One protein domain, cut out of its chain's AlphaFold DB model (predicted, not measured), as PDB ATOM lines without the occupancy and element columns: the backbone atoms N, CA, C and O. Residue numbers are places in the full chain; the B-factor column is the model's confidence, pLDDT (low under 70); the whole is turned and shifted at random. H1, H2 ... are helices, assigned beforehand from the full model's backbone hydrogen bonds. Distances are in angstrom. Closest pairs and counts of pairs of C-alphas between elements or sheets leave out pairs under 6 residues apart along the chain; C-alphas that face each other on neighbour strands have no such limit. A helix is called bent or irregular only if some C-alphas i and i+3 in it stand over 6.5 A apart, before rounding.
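AT A GLANCE: This is residues 29 to 78 and 271 to 398 of the 398 residues of an uncharacterized protein of Halomonas sp. QHL1 (UniProt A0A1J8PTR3). Look first at the longest helix, H2: it packs along H6, on one side of an up-and-down bundle of four helices, H3 to H6, with H4 near the middle. Two short helices lie outside this body, H1 near H3 and H7 away from the other helices at the far end of a long link. The printed part has 178 residues with seven named helices, H1 to H7 in chain order, and no named strand; the class is all helix. It is compact, with a radius of gyration of the C-alphas of 17.1 A, and rounded, spanning 50 by 44 by 31 A.

HOW THE PARTS SIT: Start at H2, residues 54 to 77, which with residues 60 to 71 alone touches H6, residues 359 to 373, at a shallow tilt of 23 degrees, opposite ways; the closest C-alphas, of Ile 64 and Val 370, are 5.1 A apart. With residues 59 to 63 alone, H2 touches the hub H5, residues 324 to 339, at a steep tilt of 51 degrees; the closest C-alphas are Ala 60 and Leu 334, 6.9 A apart. H5 and H6 form a helical hairpin, their closest C-alphas, of Thr 330 and Val 373, 5.4 A apart. Next find H4, residues 303 to 314: it touches H6 with the C-alphas of Ala 307 and Gly 372 closest, at 4.1 A. H4 and H5 form another hairpin, Val 310 and Val 326 having the closest C-alphas, at 5.3 A. H3, residues 284 to 300, forms a hairpin with H4, the closest C-alphas being Leu 298 and Val 306, 5.9 A apart. H1, residues 41 to 46, is close to H3 but not clearly touching, with the C-alphas of Val 43 and Glu 299 closest at 6.5 A. H7, residues 386 to 393, touches no helix. Every O i to N i+4 pair is within hydrogen-bond range in H2, H4, H5 and H6, against 1 of 2 in H1, 11 of 13 in H3 and 3 of 4 in H7.

IN THESE COORDINATES: Find C-alpha 54 at (164.684, 148.195, 142.948); from there H2 runs 34.6 A to C-alpha 77 at (153.564, 129.092, 116.320). H3 is 24.4 A long and irregular, C-alphas 292 and 295 being 7.3 A apart, with a kink of 39 degrees near residue 294. H5 is 22.3 A long and H6 21.7 A. H7 ends at C-alpha 393, (196.917, 132.387, 124.066).

THE WHOLE: The C-alphas farthest apart, of Asp 355 and His 398, are 52.3 A apart. Residues 79 to 270 are not printed, and C-alphas 78 and 271 are 31.9 A apart across the cut. The links H5 to H6 and H6 to H7 are long. In this predicted model the mean pLDDT of the printed part is 94.6; residue 398 is under 70.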
ATOM      1  N   ASP A  29     179.127 157.818 137.891       95.00
ATOM      2  CA  ASP A  29     178.424 159.038 137.486       95.00
ATOM      3  C   ASP A  29     179.094 159.731 136.285       95.00
ATOM      4  O   ASP A  29     180.266 159.490 135.986       95.00
ATOM      5  N   ILE A  30     178.350 160.612 135.602       95.12
ATOM      6  CA  ILE A  30     178.823 161.342 134.409       95.12
ATOM      7  C   ILE A  30     180.079 162.175 134.712       95.12
ATOM      8  O   ILE A  30     180.972 162.287 133.873       95.12
ATOM      9  N   ASP A  31     180.189 162.744 135.916       93.94
ATOM     10  CA  ASP A  31     181.331 163.577 136.298       93.94
ATOM     11  C   ASP A  31     182.627 162.773 136.475       93.94
ATOM     12  O   ASP A  31     183.717 163.351 136.393       93.94
ATOM     13  N   SER A  32     182.519 161.460 136.683       93.62
ATOM     14  CA  SER A  32     183.649 160.534 136.745       93.62
ATOM     15  C   SER A  32     184.173 160.097 135.372       93.62
ATOM     16  O   SER A  32     185.313 159.635 135.294       93.62
ATOM     17  N   LEU A  33     183.396 160.286 134.299       94.88
ATOM     18  CA  LEU A  33     183.824 159.980 132.933       94.88
ATOM     19  C   LEU A  33     184.872 161.002 132.436       94.88
ATOM     20  O   LEU A  33     184.755 162.202 132.739       94.88
ATOM     21  N   PRO A  34     185.870 160.571 131.640       95.12
ATOM     22  CA  PRO A  34     186.651 161.450 130.769       95.12
ATOM     23  C   PRO A  34     185.749 162.381 129.953       95.12
ATOM     24  O   PRO A  34     184.618 162.026 129.639       95.12
ATOM     25  N   GLU A  35     186.226 163.587 129.643       94.19
ATOM     26  CA  GLU A  35     185.414 164.618 128.971       94.19
ATOM     27  C   GLU A  35     184.907 164.132 127.610       94.19
ATOM     28  O   GLU A  35     183.747 164.344 127.275       94.19
ATOM     29  N   GLU A  36     185.755 163.403 126.893       93.12
ATOM     30  CA  GLU A  36     185.476 162.774 125.607       93.12
ATOM     31  C   GLU A  36     184.449 161.631 125.662       93.12
ATOM     32  O   GLU A  36     183.958 161.233 124.618       93.12
ATOM     33  N   TRP A  37     184.128 161.083 126.838       96.00
ATOM     34  CA  TRP A  37     183.136 160.004 126.988       96.00
ATOM     35  C   TRP A  37     181.793 160.511 127.526       96.00
ATOM     36  O   TRP A  37     180.893 159.720 127.801       96.00
ATOM     37  N   ARG A  38     181.666 161.817 127.780       96.56
ATOM     38  CA  ARG A  38     180.446 162.409 128.340       96.56
ATOM     39  C   ARG A  38     179.399 162.615 127.245       96.56
ATOM     40  O   ARG A  38     179.768 162.873 126.103       96.56
ATOM     41  N   PRO A  39     178.103 162.570 127.596       96.62
ATOM     42  CA  PRO A  39     177.049 162.832 126.629       96.62
ATOM     43  C   PRO A  39     177.102 164.281 126.137       96.62
ATOM     44  O   PRO A  39     177.492 165.198 126.873       96.62
ATOM     45  N   GLY A  40     176.636 164.494 124.905       92.94
ATOM     46  CA  GLY A  40     176.308 165.823 124.398       92.94
ATOM     47  C   GLY A  40     175.214 166.492 125.236       92.94
ATOM     48  O   GLY A  40     174.512 165.846 126.011       92.94
ATOM     49  N   ALA A  41     175.054 167.811 125.095       90.88
ATOM     50  CA  ALA A  41     174.102 168.567 125.913       90.88
ATOM     51  C   ALA A  41     172.645 168.103 125.732       90.88
ATOM     52  O   ALA A  41     171.897 168.107 126.700       90.88
ATOM     53  N   GLU A  42     172.263 167.704 124.516       88.25
ATOM     54  CA  GLU A  42     170.913 167.225 124.199       88.25
ATOM     55  C   GLU A  42     170.623 165.874 124.859       88.25
ATOM     56  O   GLU A  42     169.674 165.769 125.634       88.25
ATOM     57  N   VAL A  43     171.506 164.889 124.668       92.12
ATOM     58  CA  VAL A  43     171.434 163.592 125.359       92.12
ATOM     59  C   VAL A  43     171.434 163.791 126.875       92.12
ATOM     60  O   VAL A  43     170.584 163.257 127.573       92.12
ATOM     61  N   ALA A  44     172.314 164.637 127.418       93.00
ATOM     62  CA  ALA A  44     172.380 164.883 128.859       93.00
ATOM     63  C   ALA A  44     171.070 165.429 129.467       93.00
ATOM     64  O   ALA A  44     170.841 165.249 130.663       93.00
ATOM     65  N   GLU A  45     170.224 166.105 128.680       91.56
ATOM     66  CA  GLU A  45     168.917 166.604 129.126       91.56
ATOM     67  C   GLU A  45     167.834 165.513 129.171       91.56
ATOM     68  O   GLU A  45     166.862 165.676 129.918       91.56
ATOM     69  N   SER A  46     167.983 164.419 128.412       90.81
ATOM     70  CA  SER A  46     167.040 163.291 128.401       90.81
ATOM     71  C   SER A  46     167.354 162.219 129.451       90.81
ATOM     72  O   SER A  46     166.456 161.468 129.833       90.81
ATOM     73  N   LEU A  47     168.590 162.171 129.959       95.25
ATOM     74  CA  LEU A  47     169.032 161.172 130.936       95.25
ATOM     75  C   LEU A  47     168.441 161.394 132.338       95.25
ATOM     76  O   LEU A  47     168.387 162.513 132.856       95.25
ATOM     77  N   ASP A  48     168.076 160.295 133.003       95.62
ATOM     78  CA  ASP A  48     167.695 160.305 134.417       95.62
ATOM     79  C   ASP A  48     168.951 160.198 135.310       95.62
ATOM     80  O   ASP A  48     169.640 159.177 135.290       95.62
ATOM     81  N   PRO A  49     169.275 161.205 136.143       93.81
ATOM     82  CA  PRO A  49     170.442 161.139 137.020       93.81
ATOM     83  C   PRO A  49     170.249 160.215 138.235       93.81
ATOM     84  O   PRO A  49     171.228 159.914 138.934       93.81
ATOM     85  N   GLU A  50     169.021 159.782 138.539       96.62
ATOM     86  CA  GLU A  50     168.721 159.026 139.753       96.62
ATOM     87  C   GLU A  50     169.451 157.669 139.776       96.62
ATOM     88  O   GLU A  50     169.633 157.026 138.735       96.62
ATOM     89  N   PRO A  51     169.905 157.194 140.952       97.19
ATOM     90  CA  PRO A  51     170.486 155.860 141.097       97.19
ATOM     91  C   PRO A  51     169.546 154.758 140.604       97.19
ATOM     92  O   PRO A  51     168.329 154.888 140.721       97.19
ATOM     93  N   TRP A  52     170.116 153.647 140.132       98.00
ATOM     94  CA  TRP A  52     169.337 152.468 139.756       98.00
ATOM     95  C   TRP A  52     168.487 151.962 140.929       98.00
ATOM     96  O   TRP A  52     168.979 151.757 142.048       98.00
ATOM     97  N   SER A  53     167.194 151.789 140.685       98.19
ATOM     98  CA  SER A  53     166.199 151.504 141.711       98.19
ATOM     99  C   SER A  53     165.778 150.030 141.735       98.19
ATOM    100  O   SER A  53     165.819 149.325 140.725       98.19
ATOM    101  N   PRO A  54     165.258 149.537 142.878       97.94
ATOM    102  CA  PRO A  54     164.684 148.195 142.948       97.94
ATOM    103  C   PRO A  54     163.477 147.966 142.027       97.94
ATOM    104  O   PRO A  54     163.151 146.811 141.759       97.94
ATOM    105  N   SER A  55     162.770 149.025 141.615       98.06
ATOM    106  CA  SER A  55     161.672 148.933 140.643       98.06
ATOM    107  C   SER A  55     162.195 148.702 139.234       98.06
ATOM    108  O   SER A  55     161.687 147.813 138.567       98.06
ATOM    109  N   GLU A  56     163.237 149.425 138.824       98.38
ATOM    110  CA  GLU A  56     163.869 149.223 137.514       98.38
ATOM    111  C   GLU A  56     164.512 147.836 137.426       98.38
ATOM    112  O   GLU A  56     164.348 147.135 136.435       98.38
ATOM    113  N   ALA A  57     165.137 147.358 138.509       97.56
ATOM    114  CA  ALA A  57     165.638 145.986 138.569       97.56
ATOM    115  C   ALA A  57     164.525 144.931 138.388       97.56
ATOM    116  O   ALA A  57     164.745 143.904 137.751       97.56
ATOM    117  N   GLN A  58     163.331 145.156 138.949       97.69
ATOM    118  CA  GLN A  58     162.187 144.250 138.758       97.69
ATOM    119  C   GLN A  58     161.627 144.326 137.341       97.69
ATOM    120  O   GLN A  58     161.177 143.310 136.812       97.69
ATOM    121  N   ASP A  59     161.643 145.513 136.751       98.44
ATOM    122  CA  ASP A  59     161.149 145.735 135.405       98.44
ATOM    123  C   ASP A  59     162.080 145.129 134.346       98.44
ATOM    124  O   ASP A  59     161.611 144.397 133.481       98.44
ATOM    125  N   ALA A  60     163.400 145.247 134.525       98.12
ATOM    126  CA  ALA A  60     164.386 144.508 133.736       98.12
ATOM    127  C   ALA A  60     164.179 142.990 133.819       98.12
ATOM    128  O   ALA A  60     164.166 142.304 132.805       98.12
ATOM    129  N   VAL A  61     163.936 142.439 135.015       97.50
ATOM    130  CA  VAL A  61     163.599 141.009 135.138       97.50
ATOM    131  C   VAL A  61     162.317 140.677 134.369       97.50
ATOM    132  O   VAL A  61     162.258 139.650 133.696       97.50
ATOM    133  N   ARG A  62     161.289 141.527 134.442       98.31
ATOM    134  CA  ARG A  62     160.025 141.320 133.726       98.31
ATOM    135  C   ARG A  62     160.217 141.333 132.205       98.31
ATOM    136  O   ARG A  62     159.675 140.444 131.549       98.31
ATOM    137  N   SER A  63     160.954 142.297 131.656       98.56
ATOM    138  CA  SER A  63     161.183 142.406 130.209       98.56
ATOM    139  C   SER A  63     162.002 141.231 129.668       98.56
ATOM    140  O   SER A  63     161.707 140.733 128.581       98.56
ATOM    141  N   ILE A  64     162.945 140.701 130.456       98.19
ATOM    142  CA  ILE A  64     163.698 139.477 130.129       98.19
ATOM    143  C   ILE A  64     162.767 138.267 130.010       98.19
ATOM    144  O   ILE A  64     162.822 137.530 129.027       98.19
ATOM    145  N   TRP A  65     161.897 138.063 131.005       98.06
ATOM    146  CA  TRP A  65     160.934 136.959 130.994       98.06
ATOM    147  C   TRP A  65     160.013 137.024 129.775       98.06
ATOM    148  O   TRP A  65     159.843 136.018 129.088       98.06
ATOM    149  N   LEU A  66     159.458 138.204 129.488       98.38
ATOM    150  CA  LEU A  66     158.555 138.393 128.355       98.38
ATOM    151  C   LEU A  66     159.272 138.203 127.013       98.38
ATOM    152  O   LEU A  66     158.745 137.500 126.159       98.38
ATOM    153  N   GLY A  67     160.495 138.716 126.851       98.25
ATOM    154  CA  GLY A  67     161.265 138.525 125.617       98.25
ATOM    155  C   GLY A  67     161.581 137.062 125.313       98.25
ATOM    156  O   GLY A  67     161.374 136.597 124.192       98.25
ATOM    157  N   VAL A  68     161.994 136.289 126.320       98.44
ATOM    158  CA  VAL A  68     162.222 134.847 126.143       98.44
ATOM    159  C   VAL A  68     160.913 134.103 125.859       98.44
ATOM    160  O   VAL A  68     160.886 133.229 124.991       98.44
ATOM    161  N   GLU A  69     159.812 134.441 126.539       98.31
ATOM    162  CA  GLU A  69     158.494 133.857 126.249       98.31
ATOM    163  C   GLU A  69     158.024 134.164 124.818       98.31
ATOM    164  O   GLU A  69     157.465 133.283 124.157       98.31
ATOM    165  N   GLU A  70     158.276 135.375 124.318       97.75
ATOM    166  CA  GLU A  70     157.966 135.794 122.949       97.75
ATOM    167  C   GLU A  70     158.772 135.006 121.913       97.75
ATOM    168  O   GLU A  70     158.172 134.441 120.992       97.75
ATOM    169  N   MET A  71     160.091 134.865 122.105       98.31
ATOM    170  CA  MET A  71     160.946 134.038 121.239       98.31
ATOM    171  C   MET A  71     160.468 132.582 121.192       98.31
ATOM    172  O   MET A  71     160.264 132.020 120.112       98.31
ATOM    173  N   ILE A  72     160.204 131.972 122.352       98.44
ATOM    174  CA  ILE A  72     159.681 130.599 122.428       98.44
ATOM    175  C   ILE A  72     158.330 130.498 121.707       98.44
ATOM    176  O   ILE A  72     158.107 129.576 120.915       98.44
ATOM    177  N   ALA A  73     157.424 131.446 121.955       97.88
ATOM    178  CA  ALA A  73     156.099 131.446 121.357       97.88
ATOM    179  C   ALA A  73     156.141 131.611 119.831       97.88
ATOM    180  O   ALA A  73     155.298 131.017 119.148       97.88
ATOM    181  N   LEU A  74     157.089 132.382 119.289       96.50
ATOM    182  CA  LEU A  74     157.281 132.532 117.847       96.50
ATOM    183  C   LEU A  74     157.642 131.185 117.214       96.50
ATOM    184  O   LEU A  74     156.917 130.727 116.329       96.50
ATOM    185  N   TYR A  75     158.665 130.492 117.723       97.25
ATOM    186  CA  TYR A  75     159.075 129.185 117.188       97.25
ATOM    187  C   TYR A  75     158.006 128.094 117.348       97.25
ATOM    188  O   TYR A  75     157.899 127.187 116.519       97.25
ATOM    189  N   GLU A  76     157.183 128.161 118.397       96.12
ATOM    190  CA  GLU A  76     156.071 127.222 118.584       96.12
ATOM    191  C   GLU A  76     154.920 127.455 117.599       96.12
ATOM    192  O   GLU A  76     154.297 126.495 117.133       96.12
ATOM    193  N   ARG A  77     154.629 128.719 117.267       96.06
ATOM    194  CA  ARG A  77     153.564 129.092 116.320       96.06
ATOM    195  C   ARG A  77     154.011 128.972 114.868       96.06
ATOM    196  O   ARG A  77     153.182 128.630 114.022       96.06
ATOM    197  N   ASN A  78     155.289 129.223 114.594       94.12
ATOM    198  CA  ASN A  78     155.904 129.116 113.279       94.12
ATOM    199  C   ASN A  78     157.144 128.200 113.314       94.12
ATOM    200  O   ASN A  78     158.272 128.683 113.325       94.12
ATOM    201  N   THR A 271     185.290 137.056 125.048       94.69
ATOM    202  CA  THR A 271     184.139 136.814 125.921       94.69
ATOM    203  C   THR A 271     183.310 135.599 125.515       94.69
ATOM    204  O   THR A 271     182.529 135.126 126.329       94.69
ATOM    205  N   GLY A 272     183.475 135.053 124.312       94.44
ATOM    206  CA  GLY A 272     182.639 133.994 123.749       94.44
ATOM    207  C   GLY A 272     181.165 134.362 123.765       94.44
ATOM    208  O   GLY A 272     180.416 133.752 124.520       94.44
ATOM    209  N   ASN A 273     180.745 135.362 122.989       89.69
ATOM    210  CA  ASN A 273     179.371 135.895 123.012       89.69
ATOM    211  C   ASN A 273     178.945 136.246 124.452       89.69
ATOM    212  O   ASN A 273     177.956 135.741 124.995       89.69
ATOM    213  N   HIS A 274     179.786 137.036 125.129       87.62
ATOM    214  CA  HIS A 274     179.521 137.566 126.469       87.62
ATOM    215  C   HIS A 274     179.346 136.519 127.598       87.62
ATOM    216  O   HIS A 274     178.641 136.746 128.587       87.62
ATOM    217  N   ARG A 275     180.032 135.373 127.508       91.75
ATOM    218  CA  ARG A 275     180.154 134.352 128.573       91.75
ATOM    219  C   ARG A 275     181.308 134.583 129.553       91.75
ATOM    220  O   ARG A 275     181.229 134.245 130.727       91.75
ATOM    221  N   PHE A 276     182.424 135.104 129.079       94.31
ATOM    222  CA  PHE A 276     183.695 135.141 129.804       94.31
ATOM    223  C   PHE A 276     184.126 136.588 130.059       94.31
ATOM    224  O   PHE A 276     183.657 137.493 129.363       94.31
ATOM    225  N   PRO A 277     184.989 136.839 131.062       91.19
ATOM    226  CA  PRO A 277     185.395 138.196 131.406       91.19
ATOM    227  C   PRO A 277     186.182 138.857 130.274       91.19
ATOM    228  O   PRO A 277     187.027 138.218 129.632       91.19
ATOM    229  N   LEU A 278     185.961 140.162 130.132       92.12
ATOM    230  CA  LEU A 278     186.777 141.057 129.326       92.12
ATOM    231  C   LEU A 278     187.653 141.916 130.237       92.12
ATOM    232  O   LEU A 278     187.194 142.415 131.268       92.12
ATOM    233  N   TYR A 279     188.917 142.093 129.866       93.12
ATOM    234  CA  TYR A 279     189.842 142.949 130.603       93.12
ATOM    235  C   TYR A 279     190.253 144.148 129.759       93.12
ATOM    236  O   TYR A 279     190.413 144.038 128.545       93.12
ATOM    237  N   VAL A 280     190.456 145.304 130.396       94.06
ATOM    238  CA  VAL A 280     190.893 146.523 129.690       94.06
ATOM    239  C   VAL A 280     192.232 146.273 128.994       94.06
ATOM    240  O   VAL A 280     192.468 146.761 127.895       94.06
ATOM    241  N   GLU A 281     193.097 145.465 129.600       92.38
ATOM    242  CA  GLU A 281     194.407 145.100 129.073       92.38
ATOM    243  C   GLU A 281     194.359 144.163 127.860       92.38
ATOM    244  O   GLU A 281     195.359 144.098 127.143       92.38
ATOM    245  N   ASP A 282     193.241 143.466 127.609       92.56
ATOM    246  CA  ASP A 282     193.088 142.638 126.405       92.56
ATOM    247  C   ASP A 282     193.162 143.531 125.154       92.56
ATOM    248  O   ASP A 282     193.913 143.243 124.220       92.56
ATOM    249  N   SER A 283     192.439 144.656 125.173       93.38
ATOM    250  CA  SER A 283     192.520 145.715 124.166       93.38
ATOM    251  C   SER A 283     192.072 147.066 124.751       93.38
ATOM    252  O   SER A 283     190.876 147.373 124.767       93.38
ATOM    253  N   PRO A 284     193.013 147.922 125.203       93.38
ATOM    254  CA  PRO A 284     192.667 149.232 125.756       93.38
ATOM    255  C   PRO A 284     191.971 150.146 124.743       93.38
ATOM    256  O   PRO A 284     191.135 150.958 125.125       93.38
ATOM    257  N   ARG A 285     192.307 149.997 123.453       94.06
ATOM    258  CA  ARG A 285     191.669 150.732 122.354       94.06
ATOM    259  C   ARG A 285     190.204 150.341 122.209       94.06
ATOM    260  O   ARG A 285     189.367 151.218 122.075       94.06
ATOM    261  N   LEU A 286     189.906 149.044 122.258       95.56
ATOM    262  CA  LEU A 286     188.534 148.559 122.153       95.56
ATOM    263  C   LEU A 286     187.686 149.026 123.340       95.56
ATOM    264  O   LEU A 286     186.552 149.453 123.155       95.56
ATOM    265  N   PHE A 287     188.250 148.993 124.552       95.75
ATOM    266  CA  PHE A 287     187.586 149.536 125.736       95.75
ATOM    267  C   PHE A 287     187.286 151.036 125.587       95.75
ATOM    268  O   PHE A 287     186.164 151.463 125.841       95.75
ATOM    269  N   ASP A 288     188.277 151.826 125.157       95.69
ATOM    270  CA  ASP A 288     188.113 153.265 124.906       95.69
ATOM    271  C   ASP A 288     187.062 153.534 123.821       95.69
ATOM    272  O   ASP A 288     186.229 154.415 124.008       95.69
ATOM    273  N   TYR A 289     187.043 152.738 122.747       97.31
ATOM    274  CA  TYR A 289     186.065 152.857 121.666       97.31
ATOM    275  C   TYR A 289     184.631 152.675 122.176       97.31
ATOM    276  O   TYR A 289     183.820 153.585 122.020       97.31
ATOM    277  N   HIS A 290     184.333 151.564 122.862       97.50
ATOM    278  CA  HIS A 290     182.995 151.323 123.417       97.50
ATOM    279  C   HIS A 290     182.572 152.424 124.395       97.50
ATOM    280  O   HIS A 290     181.423 152.855 124.400       97.50
ATOM    281  N   ARG A 291     183.503 152.909 125.228       97.75
ATOM    282  CA  ARG A 291     183.223 153.960 126.215       97.75
ATOM    283  C   ARG A 291     182.963 155.320 125.581       97.75
ATOM    284  O   ARG A 291     182.045 156.014 126.017       97.75
ATOM    285  N   ARG A 292     183.760 155.710 124.587       96.75
ATOM    286  CA  ARG A 292     183.630 157.000 123.900       96.75
ATOM    287  C   ARG A 292     182.383 157.050 123.026       96.75
ATOM    288  O   ARG A 292     181.665 158.043 123.065       96.75
ATOM    289  N   HIS A 293     182.102 155.971 122.300       98.00
ATOM    290  CA  HIS A 293     181.001 155.910 121.339       98.00
ATOM    291  C   HIS A 293     179.652 155.532 121.954       98.00
ATOM    292  O   HIS A 293     178.636 155.617 121.276       98.00
ATOM    293  N   PHE A 294     179.612 155.215 123.251       98.38
ATOM    294  CA  PHE A 294     178.381 154.848 123.945       98.38
ATOM    295  C   PHE A 294     177.243 155.867 123.775       98.38
ATOM    296  O   PHE A 294     176.137 155.488 123.413       98.38
ATOM    297  N   TYR A 295     177.481 157.155 124.051       98.12
ATOM    298  CA  TYR A 295     176.419 158.164 123.939       98.12
ATOM    299  C   TYR A 295     176.075 158.545 122.497       98.12
ATOM    300  O   TYR A 295     174.891 158.735 122.251       98.12
ATOM    301  N   PRO A 296     177.034 158.625 121.551       96.88
ATOM    302  CA  PRO A 296     176.701 158.695 120.128       96.88
ATOM    303  C   PRO A 296     175.760 157.569 119.669       96.88
ATOM    304  O   PRO A 296     174.743 157.847 119.047       96.88
ATOM    305  N   VAL A 297     176.041 156.318 120.051       96.75
ATOM    306  CA  VAL A 297     175.179 155.161 119.747       96.75
ATOM    307  C   VAL A 297     173.819 155.269 120.445       96.75
ATOM    308  O   VAL A 297     172.785 155.023 119.832       96.75
ATOM    309  N   LEU A 298     173.795 155.695 121.712       96.81
ATOM    310  CA  LEU A 298     172.550 155.920 122.455       96.81
ATOM    311  C   LEU A 298     171.667 157.006 121.820       96.81
ATOM    312  O   LEU A 298     170.446 156.913 121.888       96.81
ATOM    313  N   GLU A 299     172.278 158.052 121.260       94.38
ATOM    314  CA  GLU A 299     171.583 159.156 120.590       94.38
ATOM    315  C   GLU A 299     170.986 158.728 119.250       94.38
ATOM    316  O   GLU A 299     169.846 159.092 118.965       94.38
ATOM    317  N   MET A 300     171.737 157.936 118.478       93.25
ATOM    318  CA  MET A 300     171.274 157.324 117.229       93.25
ATOM    319  C   MET A 300     170.091 156.371 117.479       93.25
ATOM    320  O   MET A 300     169.093 156.402 116.762       93.25
ATOM    321  N   GLY A 301     170.123 155.626 118.590       92.19
ATOM    322  CA  GLY A 301     168.932 154.978 119.139       92.19
ATOM    323  C   GLY A 301     168.553 153.640 118.494       92.19
ATOM    324  O   GLY A 301     167.441 153.163 118.705       92.19
ATOM    325  N   GLU A 302     169.450 152.987 117.768       92.88
ATOM    326  CA  GLU A 302     169.217 151.618 117.307       92.88
ATOM    327  C   GLU A 302     169.279 150.631 118.485       92.88
ATOM    328  O   GLU A 302     170.267 150.570 119.229       92.88
ATOM    329  N   LEU A 303     168.198 149.868 118.683       95.38
ATOM    330  CA  LEU A 303     168.026 148.930 119.797       95.38
ATOM    331  C   LEU A 303     169.205 147.961 119.887       95.38
ATOM    332  O   LEU A 303     169.776 147.792 120.969       95.38
ATOM    333  N   ASP A 304     169.544 147.342 118.759       95.19
ATOM    334  CA  ASP A 304     170.529 146.269 118.674       95.19
ATOM    335  C   ASP A 304     171.908 146.778 119.097       95.19
ATOM    336  O   ASP A 304     172.482 146.281 120.071       95.19
ATOM    337  N   LEU A 305     172.393 147.851 118.471       96.44
ATOM    338  CA  LEU A 305     173.711 148.396 118.773       96.44
ATOM    339  C   LEU A 305     173.819 148.936 120.211       96.44
ATOM    340  O   LEU A 305     174.823 148.696 120.895       96.44
ATOM    341  N   VAL A 306     172.779 149.604 120.732       98.00
ATOM    342  CA  VAL A 306     172.761 150.030 122.145       98.00
ATOM    343  C   VAL A 306     172.835 148.817 123.076       98.00
ATOM    344  O   VAL A 306     173.580 148.842 124.065       98.00
ATOM    345  N   ALA A 307     172.092 147.749 122.778       97.94
ATOM    346  CA  ALA A 307     172.116 146.527 123.571       97.94
ATOM    347  C   ALA A 307     173.506 145.881 123.588       97.94
ATOM    348  O   ALA A 307     173.990 145.527 124.668       97.94
ATOM    349  N   GLU A 308     174.181 145.793 122.443       97.12
ATOM    350  CA  GLU A 308     175.524 145.218 122.343       97.12
ATOM    351  C   GLU A 308     176.590 146.049 123.073       97.12
ATOM    352  O   GLU A 308     177.467 145.489 123.744       97.12
ATOM    353  N   PHE A 309     176.491 147.382 123.031       97.94
ATOM    354  CA  PHE A 309     177.367 148.266 123.804       97.94
ATOM    355  C   PHE A 309     177.174 148.070 125.310       97.94
ATOM    356  O   PHE A 309     178.151 147.923 126.055       97.94
ATOM    357  N   VAL A 310     175.921 148.040 125.776       98.00
ATOM    358  CA  VAL A 310     175.606 147.772 127.187       98.00
ATOM    359  C   VAL A 310     176.160 146.411 127.605       98.00
ATOM    360  O   VAL A 310     176.780 146.295 128.668       98.00
ATOM    361  N   ASP A 311     175.972 145.389 126.776       95.38
ATOM    362  CA  ASP A 311     176.393 144.028 127.079       95.38
ATOM    363  C   ASP A 311     177.923 143.871 127.108       95.38
ATOM    364  O   ASP A 311     178.479 143.285 128.045       95.38
ATOM    365  N   SER A 312     178.622 144.526 126.180       94.94
ATOM    366  CA  SER A 312     180.086 144.611 126.160       94.94
ATOM    367  C   SER A 312     180.632 145.229 127.451       94.94
ATOM    368  O   SER A 312     181.562 144.697 128.070       94.94
ATOM    369  N   LEU A 313     180.020 146.320 127.932       96.62
ATOM    370  CA  LEU A 313     180.411 146.964 129.191       96.62
ATOM    371  C   LEU A 313     180.171 146.063 130.412       96.62
ATOM    372  O   LEU A 313     180.982 146.055 131.349       96.62
ATOM    373  N   ARG A 314     179.108 145.252 130.407       95.25
ATOM    374  CA  ARG A 314     178.832 144.286 131.483       95.25
ATOM    375  C   ARG A 314     179.925 143.223 131.609       95.25
ATOM    376  O   ARG A 314     180.208 142.797 132.733       95.25
ATOM    377  N   GLN A 315     180.621 142.869 130.526       93.00
ATOM    378  CA  GLN A 315     181.732 141.906 130.577       93.00
ATOM    379  C   GLN A 315     182.991 142.421 131.279       93.00
ATOM    380  O   GLN A 315     183.801 141.611 131.737       93.00
ATOM    381  N   TYR A 316     183.116 143.739 131.462       93.69
ATOM    382  CA  TYR A 316     184.115 144.344 132.350       93.69
ATOM    383  C   TYR A 316     183.690 144.341 133.834       93.69
ATOM    384  O   TYR A 316     184.416 144.844 134.695       93.69
ATOM    385  N   GLY A 317     182.522 143.775 134.158       92.56
ATOM    386  CA  GLY A 317     181.950 143.742 135.508       92.56
ATOM    387  C   GLY A 317     181.099 144.967 135.860       92.56
ATOM    388  O   GLY A 317     180.834 145.210 137.044       92.56
ATOM    389  N   CYS A 318     180.689 145.745 134.858       96.25
ATOM    390  CA  CYS A 318     179.861 146.926 135.056       96.25
ATOM    391  C   CYS A 318     178.370 146.571 135.128       96.25
ATOM    392  O   CYS A 318     177.890 145.645 134.479       96.25
ATOM    393  N   THR A 319     177.632 147.286 135.973       96.25
ATOM    394  CA  THR A 319     176.203 147.082 136.231       96.25
ATOM    395  C   THR A 319     175.496 148.434 136.319       96.25
ATOM    396  O   THR A 319     176.156 149.440 136.589       96.25
ATOM    397  N   PRO A 320     174.159 148.489 136.176       97.56
ATOM    398  CA  PRO A 320     173.411 149.735 136.352       97.56
ATOM    399  C   PRO A 320     173.637 150.428 137.711       97.56
ATOM    400  O   PRO A 320     173.460 151.635 137.847       97.56
ATOM    401  N   GLU A 321     174.026 149.683 138.748       96.50
ATOM    402  CA  GLU A 321     174.313 150.232 140.076       96.50
ATOM    403  C   GLU A 321     175.701 150.871 140.206       96.50
ATOM    404  O   GLU A 321     175.901 151.683 141.113       96.50
ATOM    405  N   ASN A 322     176.674 150.470 139.382       96.50
ATOM    406  CA  ASN A 322     178.071 150.893 139.519       96.50
ATOM    407  C   ASN A 322     178.631 151.631 138.294       96.50
ATOM    408  O   ASN A 322     179.749 152.146 138.378       96.50
ATOM    409  N   ASP A 323     177.871 151.691 137.200       98.25
ATOM    410  CA  ASP A 323     178.275 152.294 135.940       98.25
ATOM    411  C   ASP A 323     177.143 153.100 135.295       98.25
ATOM    412  O   ASP A 323     176.050 152.587 135.055       98.25
ATOM    413  N   VAL A 324     177.416 154.371 135.005       98.19
ATOM    414  CA  VAL A 324     176.434 155.312 134.468       98.19
ATOM    415  C   VAL A 324     176.024 154.972 133.041       98.19
ATOM    416  O   VAL A 324     174.838 155.025 132.751       98.19
ATOM    417  N   GLN A 325     176.951 154.536 132.186       98.38
ATOM    418  CA  GLN A 325     176.626 154.184 130.803       98.38
ATOM    419  C   GLN A 325     175.784 152.905 130.766       98.38
ATOM    420  O   GLN A 325     174.719 152.890 130.158       98.38
ATOM    421  N   VAL A 326     176.156 151.866 131.527       98.44
ATOM    422  CA  VAL A 326     175.312 150.658 131.643       98.44
ATOM    423  C   VAL A 326     173.916 150.999 132.173       98.44
ATOM    424  O   VAL A 326     172.928 150.452 131.679       98.44
ATOM    425  N   ARG A 327     173.803 151.897 133.159       98.62
ATOM    426  CA  ARG A 327     172.506 152.344 133.687       98.62
ATOM    427  C   ARG A 327     171.668 153.052 132.627       98.62
ATOM    428  O   ARG A 327     170.507 152.693 132.454       98.62
ATOM    429  N   ASP A 328     172.250 154.021 131.936       98.62
ATOM    430  CA  ASP A 328     171.548 154.867 130.973       98.62
ATOM    431  C   ASP A 328     171.106 154.057 129.746       98.62
ATOM    432  O   ASP A 328     169.949 154.142 129.341       98.62
ATOM    433  N   GLY A 329     171.963 153.166 129.239       98.50
ATOM    434  CA  GLY A 329     171.592 152.236 128.168       98.50
ATOM    435  C   GLY A 329     170.550 151.210 128.606       98.50
ATOM    436  O   GLY A 329     169.619 150.921 127.864       98.50
ATOM    437  N   THR A 330     170.622 150.699 129.841       98.62
ATOM    438  CA  THR A 330     169.574 149.790 130.345       98.62
ATOM    439  C   THR A 330     168.225 150.509 130.449       98.62
ATOM    440  O   THR A 330     167.205 149.917 130.114       98.62
ATOM    441  N   ARG A 331     168.196 151.779 130.880       98.62
ATOM    442  CA  ARG A 331     166.967 152.593 130.902       98.62
ATOM    443  C   ARG A 331     166.405 152.803 129.508       98.62
ATOM    444  O   ARG A 331     165.221 152.563 129.312       98.62
ATOM    445  N   TYR A 332     167.264 153.165 128.559       98.19
ATOM    446  CA  TYR A 332     166.887 153.298 127.158       98.19
ATOM    447  C   TYR A 332     166.206 152.032 126.627       98.19
ATOM    448  O   TYR A 332     165.093 152.093 126.115       98.19
ATOM    449  N   LEU A 333     166.821 150.864 126.838       98.56
ATOM    450  CA  LEU A 333     166.258 149.586 126.393       98.56
ATOM    451  C   LEU A 333     164.907 149.271 127.060       98.56
ATOM    452  O   LEU A 333     164.018 148.719 126.415       98.56
ATOM    453  N   LEU A 334     164.713 149.626 128.335       98.62
ATOM    454  CA  LEU A 334     163.409 149.470 128.995       98.62
ATOM    455  C   LEU A 334     162.356 150.434 128.439       98.62
ATOM    456  O   LEU A 334     161.206 150.038 128.252       98.62
ATOM    457  N   ASP A 335     162.737 151.667 128.112       97.94
ATOM    458  CA  ASP A 335     161.842 152.618 127.451       97.94
ATOM    459  C   ASP A 335     161.428 152.119 126.056       97.94
ATOM    460  O   ASP A 335     160.247 152.189 125.708       97.94
ATOM    461  N   VAL A 336     162.363 151.539 125.294       97.00
ATOM    462  CA  VAL A 336     162.109 150.865 124.008       97.00
ATOM    463  C   VAL A 336     161.127 149.700 124.175       97.00
ATOM    464  O   VAL A 336     160.126 149.619 123.460       97.00
ATOM    465  N   PHE A 337     161.342 148.843 125.176       98.38
ATOM    466  CA  PHE A 337     160.428 147.749 125.509       98.38
ATOM    467  C   PHE A 337     159.004 148.245 125.813       98.38
ATOM    468  O   PHE A 337     158.021 147.693 125.309       98.38
ATOM    469  N   HIS A 338     158.870 149.316 126.598       98.19
ATOM    470  CA  HIS A 338     157.572 149.920 126.900       98.19
ATOM    471  C   HIS A 338     156.940 150.617 125.689       98.19
ATOM    472  O   HIS A 338     155.713 150.611 125.555       98.19
ATOM    473  N   ALA A 339     157.746 151.205 124.802       96.06
ATOM    474  CA  ALA A 339     157.277 151.788 123.546       96.06
ATOM    475  C   ALA A 339     156.704 150.720 122.597       96.06
ATOM    476  O   ALA A 339     155.757 151.005 121.865       96.06
ATOM    477  N   GLY A 340     157.212 149.487 122.676       95.56
ATOM    478  CA  GLY A 340     156.659 148.291 122.038       95.56
ATOM    479  C   GLY A 340     155.466 147.662 122.772       95.56
ATOM    480  O   GLY A 340     155.232 146.468 122.631       95.56
ATOM    481  N   ASP A 341     154.714 148.413 123.586       96.56
ATOM    482  CA  ASP A 341     153.584 147.895 124.379       96.56
ATOM    483  C   ASP A 341     153.970 146.708 125.300       96.56
ATOM    484  O   ASP A 341     153.209 145.748 125.457       96.56
ATOM    485  N   ASP A 342     155.141 146.789 125.945       97.88
ATOM    486  CA  ASP A 342     155.741 145.719 126.758       97.88
ATOM    487  C   ASP A 342     156.050 144.436 125.947       97.88
ATOM    488  O   ASP A 342     155.890 143.322 126.459       97.88
ATOM    489  N   SER A 343     156.487 144.590 124.693       97.38
ATOM    490  CA  SER A 343     156.976 143.513 123.824       97.38
ATOM    491  C   SER A 343     158.167 143.985 122.992       97.38
ATOM    492  O   SER A 343     158.101 145.005 122.304       97.38
ATOM    493  N   TRP A 344     159.249 143.204 123.000       97.44
ATOM    494  CA  TRP A 344     160.435 143.507 122.192       97.44
ATOM    495  C   TRP A 344     160.150 143.348 120.698       97.44
ATOM    496  O   TRP A 344     160.527 144.193 119.893       97.44
ATOM    497  N   MET A 345     159.404 142.302 120.329       95.69
ATOM    498  CA  MET A 345     159.049 142.011 118.934       95.69
ATOM    499  C   MET A 345     158.081 143.031 118.318       95.69
ATOM    500  O   MET A 345     157.909 143.066 117.097       95.69
ATOM    501  N   ALA A 346     157.391 143.820 119.145       95.00
ATOM    502  CA  ALA A 346     156.435 144.829 118.699       95.00
ATOM    503  C   ALA A 346     157.064 146.215 118.509       95.00
ATOM    504  O   ALA A 346     156.452 147.063 117.859       95.00
ATOM    505  N   TYR A 347     158.269 146.445 119.038       93.81
ATOM    506  CA  TYR A 347     158.996 147.684 118.798       93.81
ATOM    507  C   TYR A 347     159.393 147.809 117.320       93.81
ATOM    508  O   TYR A 347     159.696 146.819 116.641       93.81
ATOM    509  N   ARG A 348     159.347 149.040 116.810       92.31
ATOM    510  CA  ARG A 348     159.742 149.385 115.447       92.31
ATOM    511  C   ARG A 348     160.698 150.553 115.494       92.31
ATOM    512  O   ARG A 348     160.388 151.550 116.151       92.31
ATOM    513  N   GLU A 349     161.795 150.432 114.762       88.75
ATOM    514  CA  GLU A 349     162.737 151.533 114.625       88.75
ATOM    515  C   GLU A 349     162.100 152.707 113.863       88.75
ATOM    516  O   GLU A 349     161.133 152.526 113.104       88.75
ATOM    517  N   PRO A 350     162.595 153.944 114.042       84.69
ATOM    518  CA  PRO A 350     162.108 155.094 113.295       84.69
ATOM    519  C   PRO A 350     162.128 154.867 111.773       84.69
ATOM    520  O   PRO A 350     163.166 154.882 111.127       84.69
ATOM    521  N   GLY A 351     160.942 154.726 111.174       83.94
ATOM    522  CA  GLY A 351     160.783 154.536 109.727       83.94
ATOM    523  C   GLY A 351     160.535 153.091 109.294       83.94
ATOM    524  O   GLY A 351     160.108 152.886 108.160       83.94
ATOM    525  N   GLU A 352     160.697 152.129 110.198       88.88
ATOM    526  CA  GLU A 352     160.372 150.724 109.972       88.88
ATOM    527  C   GLU A 352     158.854 150.482 110.035       88.88
ATOM    528  O   GLU A 352     158.126 151.070 110.848       88.88
ATOM    529  N   THR A 353     158.346 149.601 109.173       88.06
ATOM    530  CA  THR A 353     156.941 149.183 109.163       88.06
ATOM    531  C   THR A 353     156.807 147.674 109.332       88.06
ATOM    532  O   THR A 353     157.735 146.931 109.060       88.06
ATOM    533  N   ASP A 354     155.626 147.185 109.726       86.31
ATOM    534  CA  ASP A 354     155.373 145.737 109.853       86.31
ATOM    535  C   ASP A 354     155.599 144.937 108.558       86.31
ATOM    536  O   ASP A 354     155.786 143.726 108.625       86.31
ATOM    537  N   ASP A 355     155.540 145.588 107.390       84.62
ATOM    538  CA  ASP A 355     155.802 144.936 106.102       84.62
ATOM    539  C   ASP A 355     157.311 144.726 105.854       84.62
ATOM    540  O   ASP A 355     157.667 143.923 104.990       84.62
ATOM    541  N   ASP A 356     158.169 145.428 106.602       79.69
ATOM    542  CA  ASP A 356     159.630 145.368 106.502       79.69
ATOM    543  C   ASP A 356     160.242 144.316 107.442       79.69
ATOM    544  O   ASP A 356     161.400 143.970 107.265       79.69
ATOM    545  N   VAL A 357     159.468 143.789 108.404       85.00
ATOM    546  CA  VAL A 357     159.966 142.922 109.484       85.00
ATOM    547  C   VAL A 357     159.722 141.445 109.176       85.00
ATOM    548  O   VAL A 357     158.572 140.987 109.105       85.00
ATOM    549  N   ASP A 358     160.795 140.671 109.050       87.81
ATOM    550  CA  ASP A 358     160.739 139.221 108.893       87.81
ATOM    551  C   ASP A 358     160.906 138.455 110.228       87.81
ATOM    552  O   ASP A 358     160.807 139.007 111.323       87.81
ATOM    553  N   SER A 359     161.038 137.122 110.170       88.31
ATOM    554  CA  SER A 359     161.174 136.321 111.401       88.31
ATOM    555  C   SER A 359     162.522 136.506 112.097       88.31
ATOM    556  O   SER A 359     162.569 136.341 113.317       88.31
ATOM    557  N   TYR A 360     163.579 136.819 111.347       90.38
ATOM    558  CA  TYR A 360     164.883 137.156 111.898       90.38
ATOM    559  C   TYR A 360     164.788 138.483 112.642       90.38
ATOM    560  O   TYR A 360     165.066 138.492 113.834       90.38
ATOM    561  N   ASP A 361     164.240 139.532 112.025       90.75
ATOM    562  CA  ASP A 361     164.113 140.855 112.660       90.75
ATOM    563  C   ASP A 361     163.316 140.806 113.976       90.75
ATOM    564  O   ASP A 361     163.674 141.433 114.975       90.75
ATOM    565  N   LEU A 362     162.229 140.022 114.013       93.00
ATOM    566  CA  LEU A 362     161.441 139.824 115.237       93.00
ATOM    567  C   LEU A 362     162.264 139.138 116.333       93.00
ATOM    568  O   LEU A 362     162.236 139.560 117.490       93.00
ATOM    569  N   ILE A 363     162.951 138.047 115.990       95.38
ATOM    570  CA  ILE A 363     163.761 137.297 116.953       95.38
ATOM    571  C   ILE A 363     164.946 138.130 117.417       95.38
ATOM    572  O   ILE A 363     165.205 138.142 118.617       95.38
ATOM    573  N   HIS A 364     165.627 138.819 116.505       95.00
ATOM    574  CA  HIS A 364     166.841 139.566 116.782       95.00
ATOM    575  C   HIS A 364     166.574 140.666 117.810       95.00
ATOM    576  O   HIS A 364     167.180 140.629 118.873       95.00
ATOM    577  N   LYS A 365     165.532 141.492 117.622       95.31
ATOM    578  CA  LYS A 365     165.133 142.528 118.602       95.31
ATOM    579  C   LYS A 365     164.848 141.978 119.995       95.31
ATOM    580  O   LYS A 365     165.198 142.581 121.009       95.31
ATOM    581  N   ALA A 366     164.163 140.836 120.068       97.50
ATOM    582  CA  ALA A 366     163.895 140.189 121.348       97.50
ATOM    583  C   ALA A 366     165.168 139.594 121.960       97.50
ATOM    584  O   ALA A 366     165.359 139.670 123.173       97.50
ATOM    585  N   TRP A 367     166.035 139.011 121.138       97.38
ATOM    586  CA  TRP A 367     167.295 138.415 121.550       97.38
ATOM    587  C   TRP A 367     168.254 139.481 122.087       97.38
ATOM    588  O   TRP A 367     168.613 139.411 123.266       97.38
ATOM    589  N   THR A 368     168.600 140.491 121.292       96.19
ATOM    590  CA  THR A 368     169.501 141.596 121.663       96.19
ATOM    591  C   THR A 368     168.945 142.402 122.833       96.19
ATOM    592  O   THR A 368     169.649 142.598 123.825       96.19
ATOM    593  N   GLY A 369     167.654 142.754 122.812       96.88
ATOM    594  CA  GLY A 369     166.989 143.469 123.902       96.88
ATOM    595  C   GLY A 369     167.121 142.736 125.240       96.88
ATOM    596  O   GLY A 369     167.545 143.324 126.239       96.88
ATOM    597  N   VAL A 370     166.863 141.419 125.255       97.56
ATOM    598  CA  VAL A 370     167.069 140.565 126.439       97.56
ATOM    599  C   VAL A 370     168.541 140.532 126.863       97.56
ATOM    600  O   VAL A 370     168.827 140.606 128.065       97.56
ATOM    601  N   LEU A 371     169.479 140.415 125.917       95.62
ATOM    602  CA  LEU A 371     170.916 140.402 126.207       95.62
ATOM    603  C   LEU A 371     171.408 141.718 126.826       95.62
ATOM    604  O   LEU A 371     172.198 141.668 127.772       95.62
ATOM    605  N   GLY A 372     170.914 142.865 126.356       95.69
ATOM    606  CA  GLY A 372     171.326 144.183 126.843       95.69
ATOM    607  C   GLY A 372     170.834 144.489 128.263       95.69
ATOM    608  O   GLY A 372     171.582 145.026 129.092       95.69
ATOM    609  N   VAL A 373     169.596 144.105 128.604       96.75
ATOM    610  CA  VAL A 373     169.030 144.405 129.935       96.75
ATOM    611  C   VAL A 373     169.429 143.399 131.017       96.75
ATOM    612  O   VAL A 373     169.392 143.730 132.211       96.75
ATOM    613  N   ARG A 374     169.810 142.168 130.648       93.62
ATOM    614  CA  ARG A 374     170.098 141.127 131.641       93.62
ATOM    615  C   ARG A 374     171.359 141.408 132.448       93.62
ATOM    616  O   ARG A 374     172.384 141.881 131.965       93.62
ATOM    617  N   GLY A 375     171.295 141.051 133.728       90.75
ATOM    618  CA  GLY A 375     172.485 140.967 134.567       90.75
ATOM    619  C   GLY A 375     173.414 139.840 134.108       90.75
ATOM    620  O   GLY A 375     172.963 138.845 133.539       90.75
ATOM    621  N   ARG A 376     174.708 139.973 134.416       89.81
ATOM    622  CA  ARG A 376     175.727 138.967 134.100       89.81
ATOM    623  C   ARG A 376     176.296 138.330 135.364       89.81
ATOM    624  O   ARG A 376     176.715 139.016 136.294       89.81
ATOM    625  N   ALA A 377     176.347 137.006 135.370       90.19
ATOM    626  CA  ALA A 377     177.124 136.179 136.279       90.19
ATOM    627  C   ALA A 377     178.293 135.572 135.489       90.19
ATOM    628  O   ALA A 377     178.202 134.447 135.006       90.19
ATOM    629  N   ILE A 378     179.365 136.356 135.341       89.56
ATOM    630  CA  ILE A 378     180.521 136.040 134.490       89.56
ATOM    631  C   ILE A 378     181.082 134.641 134.780       89.56
ATOM    632  O   ILE A 378     181.433 134.325 135.924       89.56
ATOM    633  N   GLU A 379     181.210 133.820 133.735       90.31
ATOM    634  CA  GLU A 379     181.738 132.463 133.850       90.31
ATOM    635  C   GLU A 379     183.270 132.460 133.997       90.31
ATOM    636  O   GLU A 379     183.978 133.267 133.383       90.31
ATOM    637  N   PRO A 380     183.836 131.539 134.797       88.88
ATOM    638  CA  PRO A 380     185.280 131.400 134.897       88.88
ATOM    639  C   PRO A 380     185.871 130.775 133.621       88.88
ATOM    640  O   PRO A 380     185.376 129.780 133.092       88.88
ATOM    641  N   ALA A 381     187.000 131.317 133.162       91.94
ATOM    642  CA  ALA A 381     187.771 130.788 132.036       91.94
ATOM    643  C   ALA A 381     188.605 129.547 132.439       91.94
ATOM    644  O   ALA A 381     189.828 129.610 132.573       91.94
ATOM    645  N   GLU A 382     187.939 128.419 132.696       92.94
ATOM    646  CA  GLU A 382     188.577 127.154 133.087       92.94
ATOM    647  C   GLU A 382     189.062 126.325 131.878       92.94
ATOM    648  O   GLU A 382     188.479 126.401 130.798       92.94
ATOM    649  N   PRO A 383     190.102 125.477 132.020       93.19
ATOM    650  CA  PRO A 383     190.527 124.582 130.945       93.19
ATOM    651  C   PRO A 383     189.379 123.710 130.418       93.19
ATOM    652  O   PRO A 383     188.715 123.022 131.191       93.19
ATOM    653  N   GLY A 384     189.199 123.691 129.095       90.56
ATOM    654  CA  GLY A 384     188.120 122.952 128.431       90.56
ATOM    655  C   GLY A 384     186.853 123.771 128.170       90.56
ATOM    656  O   GLY A 384     185.962 123.266 127.499       90.56
ATOM    657  N   THR A 385     186.776 125.019 128.642       94.62
ATOM    658  CA  THR A 385     185.756 125.984 128.203       94.62
ATOM    659  C   THR A 385     186.291 126.857 127.068       94.62
ATOM    660  O   THR A 385     187.505 126.934 126.863       94.62
ATOM    661  N   TYR A 386     185.398 127.563 126.367       97.00
ATOM    662  CA  TYR A 386     185.770 128.583 125.382       97.00
ATOM    663  C   TYR A 386     186.747 129.604 125.991       97.00
ATOM    664  O   TYR A 386     187.839 129.817 125.466       97.00
ATOM    665  N   GLY A 387     186.421 130.150 127.172       96.00
ATOM    666  CA  GLY A 387     187.308 131.066 127.888       96.00
ATOM    667  C   GLY A 387     188.668 130.440 128.210       96.00
ATOM    668  O   GLY A 387     189.693 131.104 128.082       96.00
ATOM    669  N   GLY A 388     188.719 129.155 128.568       96.56
ATOM    670  CA  GLY A 388     189.979 128.436 128.773       96.56
ATOM    671  C   GLY A 388     190.840 128.324 127.512       96.56
ATOM    672  O   GLY A 388     192.066 128.428 127.606       96.56
ATOM    673  N   VAL A 389     190.218 128.143 126.341       97.44
ATOM    674  CA  VAL A 389     190.917 128.166 125.046       97.44
ATOM    675  C   VAL A 389     191.500 129.555 124.812       97.44
ATOM    676  O   VAL A 389     192.709 129.659 124.599       97.44
ATOM    677  N   VAL A 390     190.697 130.616 124.943       97.75
ATOM    678  CA  VAL A 390     191.178 131.994 124.746       97.75
ATOM    679  C   VAL A 390     192.311 132.341 125.706       97.75
ATOM    680  O   VAL A 390     193.384 132.763 125.282       97.75
ATOM    681  N   ARG A 391     192.147 132.073 127.007       96.06
ATOM    682  CA  ARG A 391     193.158 132.402 128.026       96.06
ATOM    683  C   ARG A 391     194.443 131.580 127.930       96.06
ATOM    684  O   ARG A 391     195.419 131.913 128.604       96.06
ATOM    685  N   SER A 392     194.490 130.564 127.068       96.38
ATOM    686  CA  SER A 392     195.730 129.851 126.746       96.38
ATOM    687  C   SER A 392     196.679 130.655 125.843       96.38
ATOM    688  O   SER A 392     197.894 130.475 125.948       96.38
ATOM    689  N   TRP A 393     196.148 131.552 125.000       96.31
ATOM    690  CA  TRP A 393     196.917 132.387 124.066       96.31
ATOM    691  C   TRP A 393     196.743 133.897 124.298       96.31
ATOM    692  O   TRP A 393     197.622 134.662 123.907       96.31
ATOM    693  N   LEU A 394     195.703 134.312 125.029       95.31
ATOM    694  CA  LEU A 394     195.491 135.660 125.568       95.31
ATOM    695  C   LEU A 394     195.408 135.610 127.108       95.31
ATOM    696  O   LEU A 394     194.314 135.677 127.680       95.31
ATOM    697  N   PRO A 395     196.538 135.417 127.815       91.56
ATOM    698  CA  PRO A 395     196.532 135.251 129.265       91.56
ATOM    699  C   PRO A 395     195.882 136.440 129.972       91.56
ATOM    700  O   PRO A 395     196.134 137.585 129.607       91.56
ATOM    701  N   ALA A 396     195.087 136.162 131.008       86.12
ATOM    702  CA  ALA A 396     194.478 137.216 131.811       86.12
ATOM    703  C   ALA A 396     195.559 138.141 132.414       86.12
ATOM    704  O   ALA A 396     196.616 137.646 132.839       86.12
ATOM    705  N   PRO A 397     195.306 139.459 132.477       80.44
ATOM    706  CA  PRO A 397     196.226 140.408 133.090       80.44
ATOM    707  C   PRO A 397     196.433 140.116 134.586       80.44
ATOM    708  O   PRO A 397     195.597 139.495 135.247       80.44
ATOM    709  N   HIS A 398     197.604 140.509 135.096       65.00
ATOM    710  CA  HIS A 398     198.105 140.178 136.439       65.00
ATOM    711  C   HIS A 398     197.742 141.186 137.524       65.00
ATOM    712  O   HIS A 398     197.845 142.402 137.249       65.00
TER     713      HIS A 398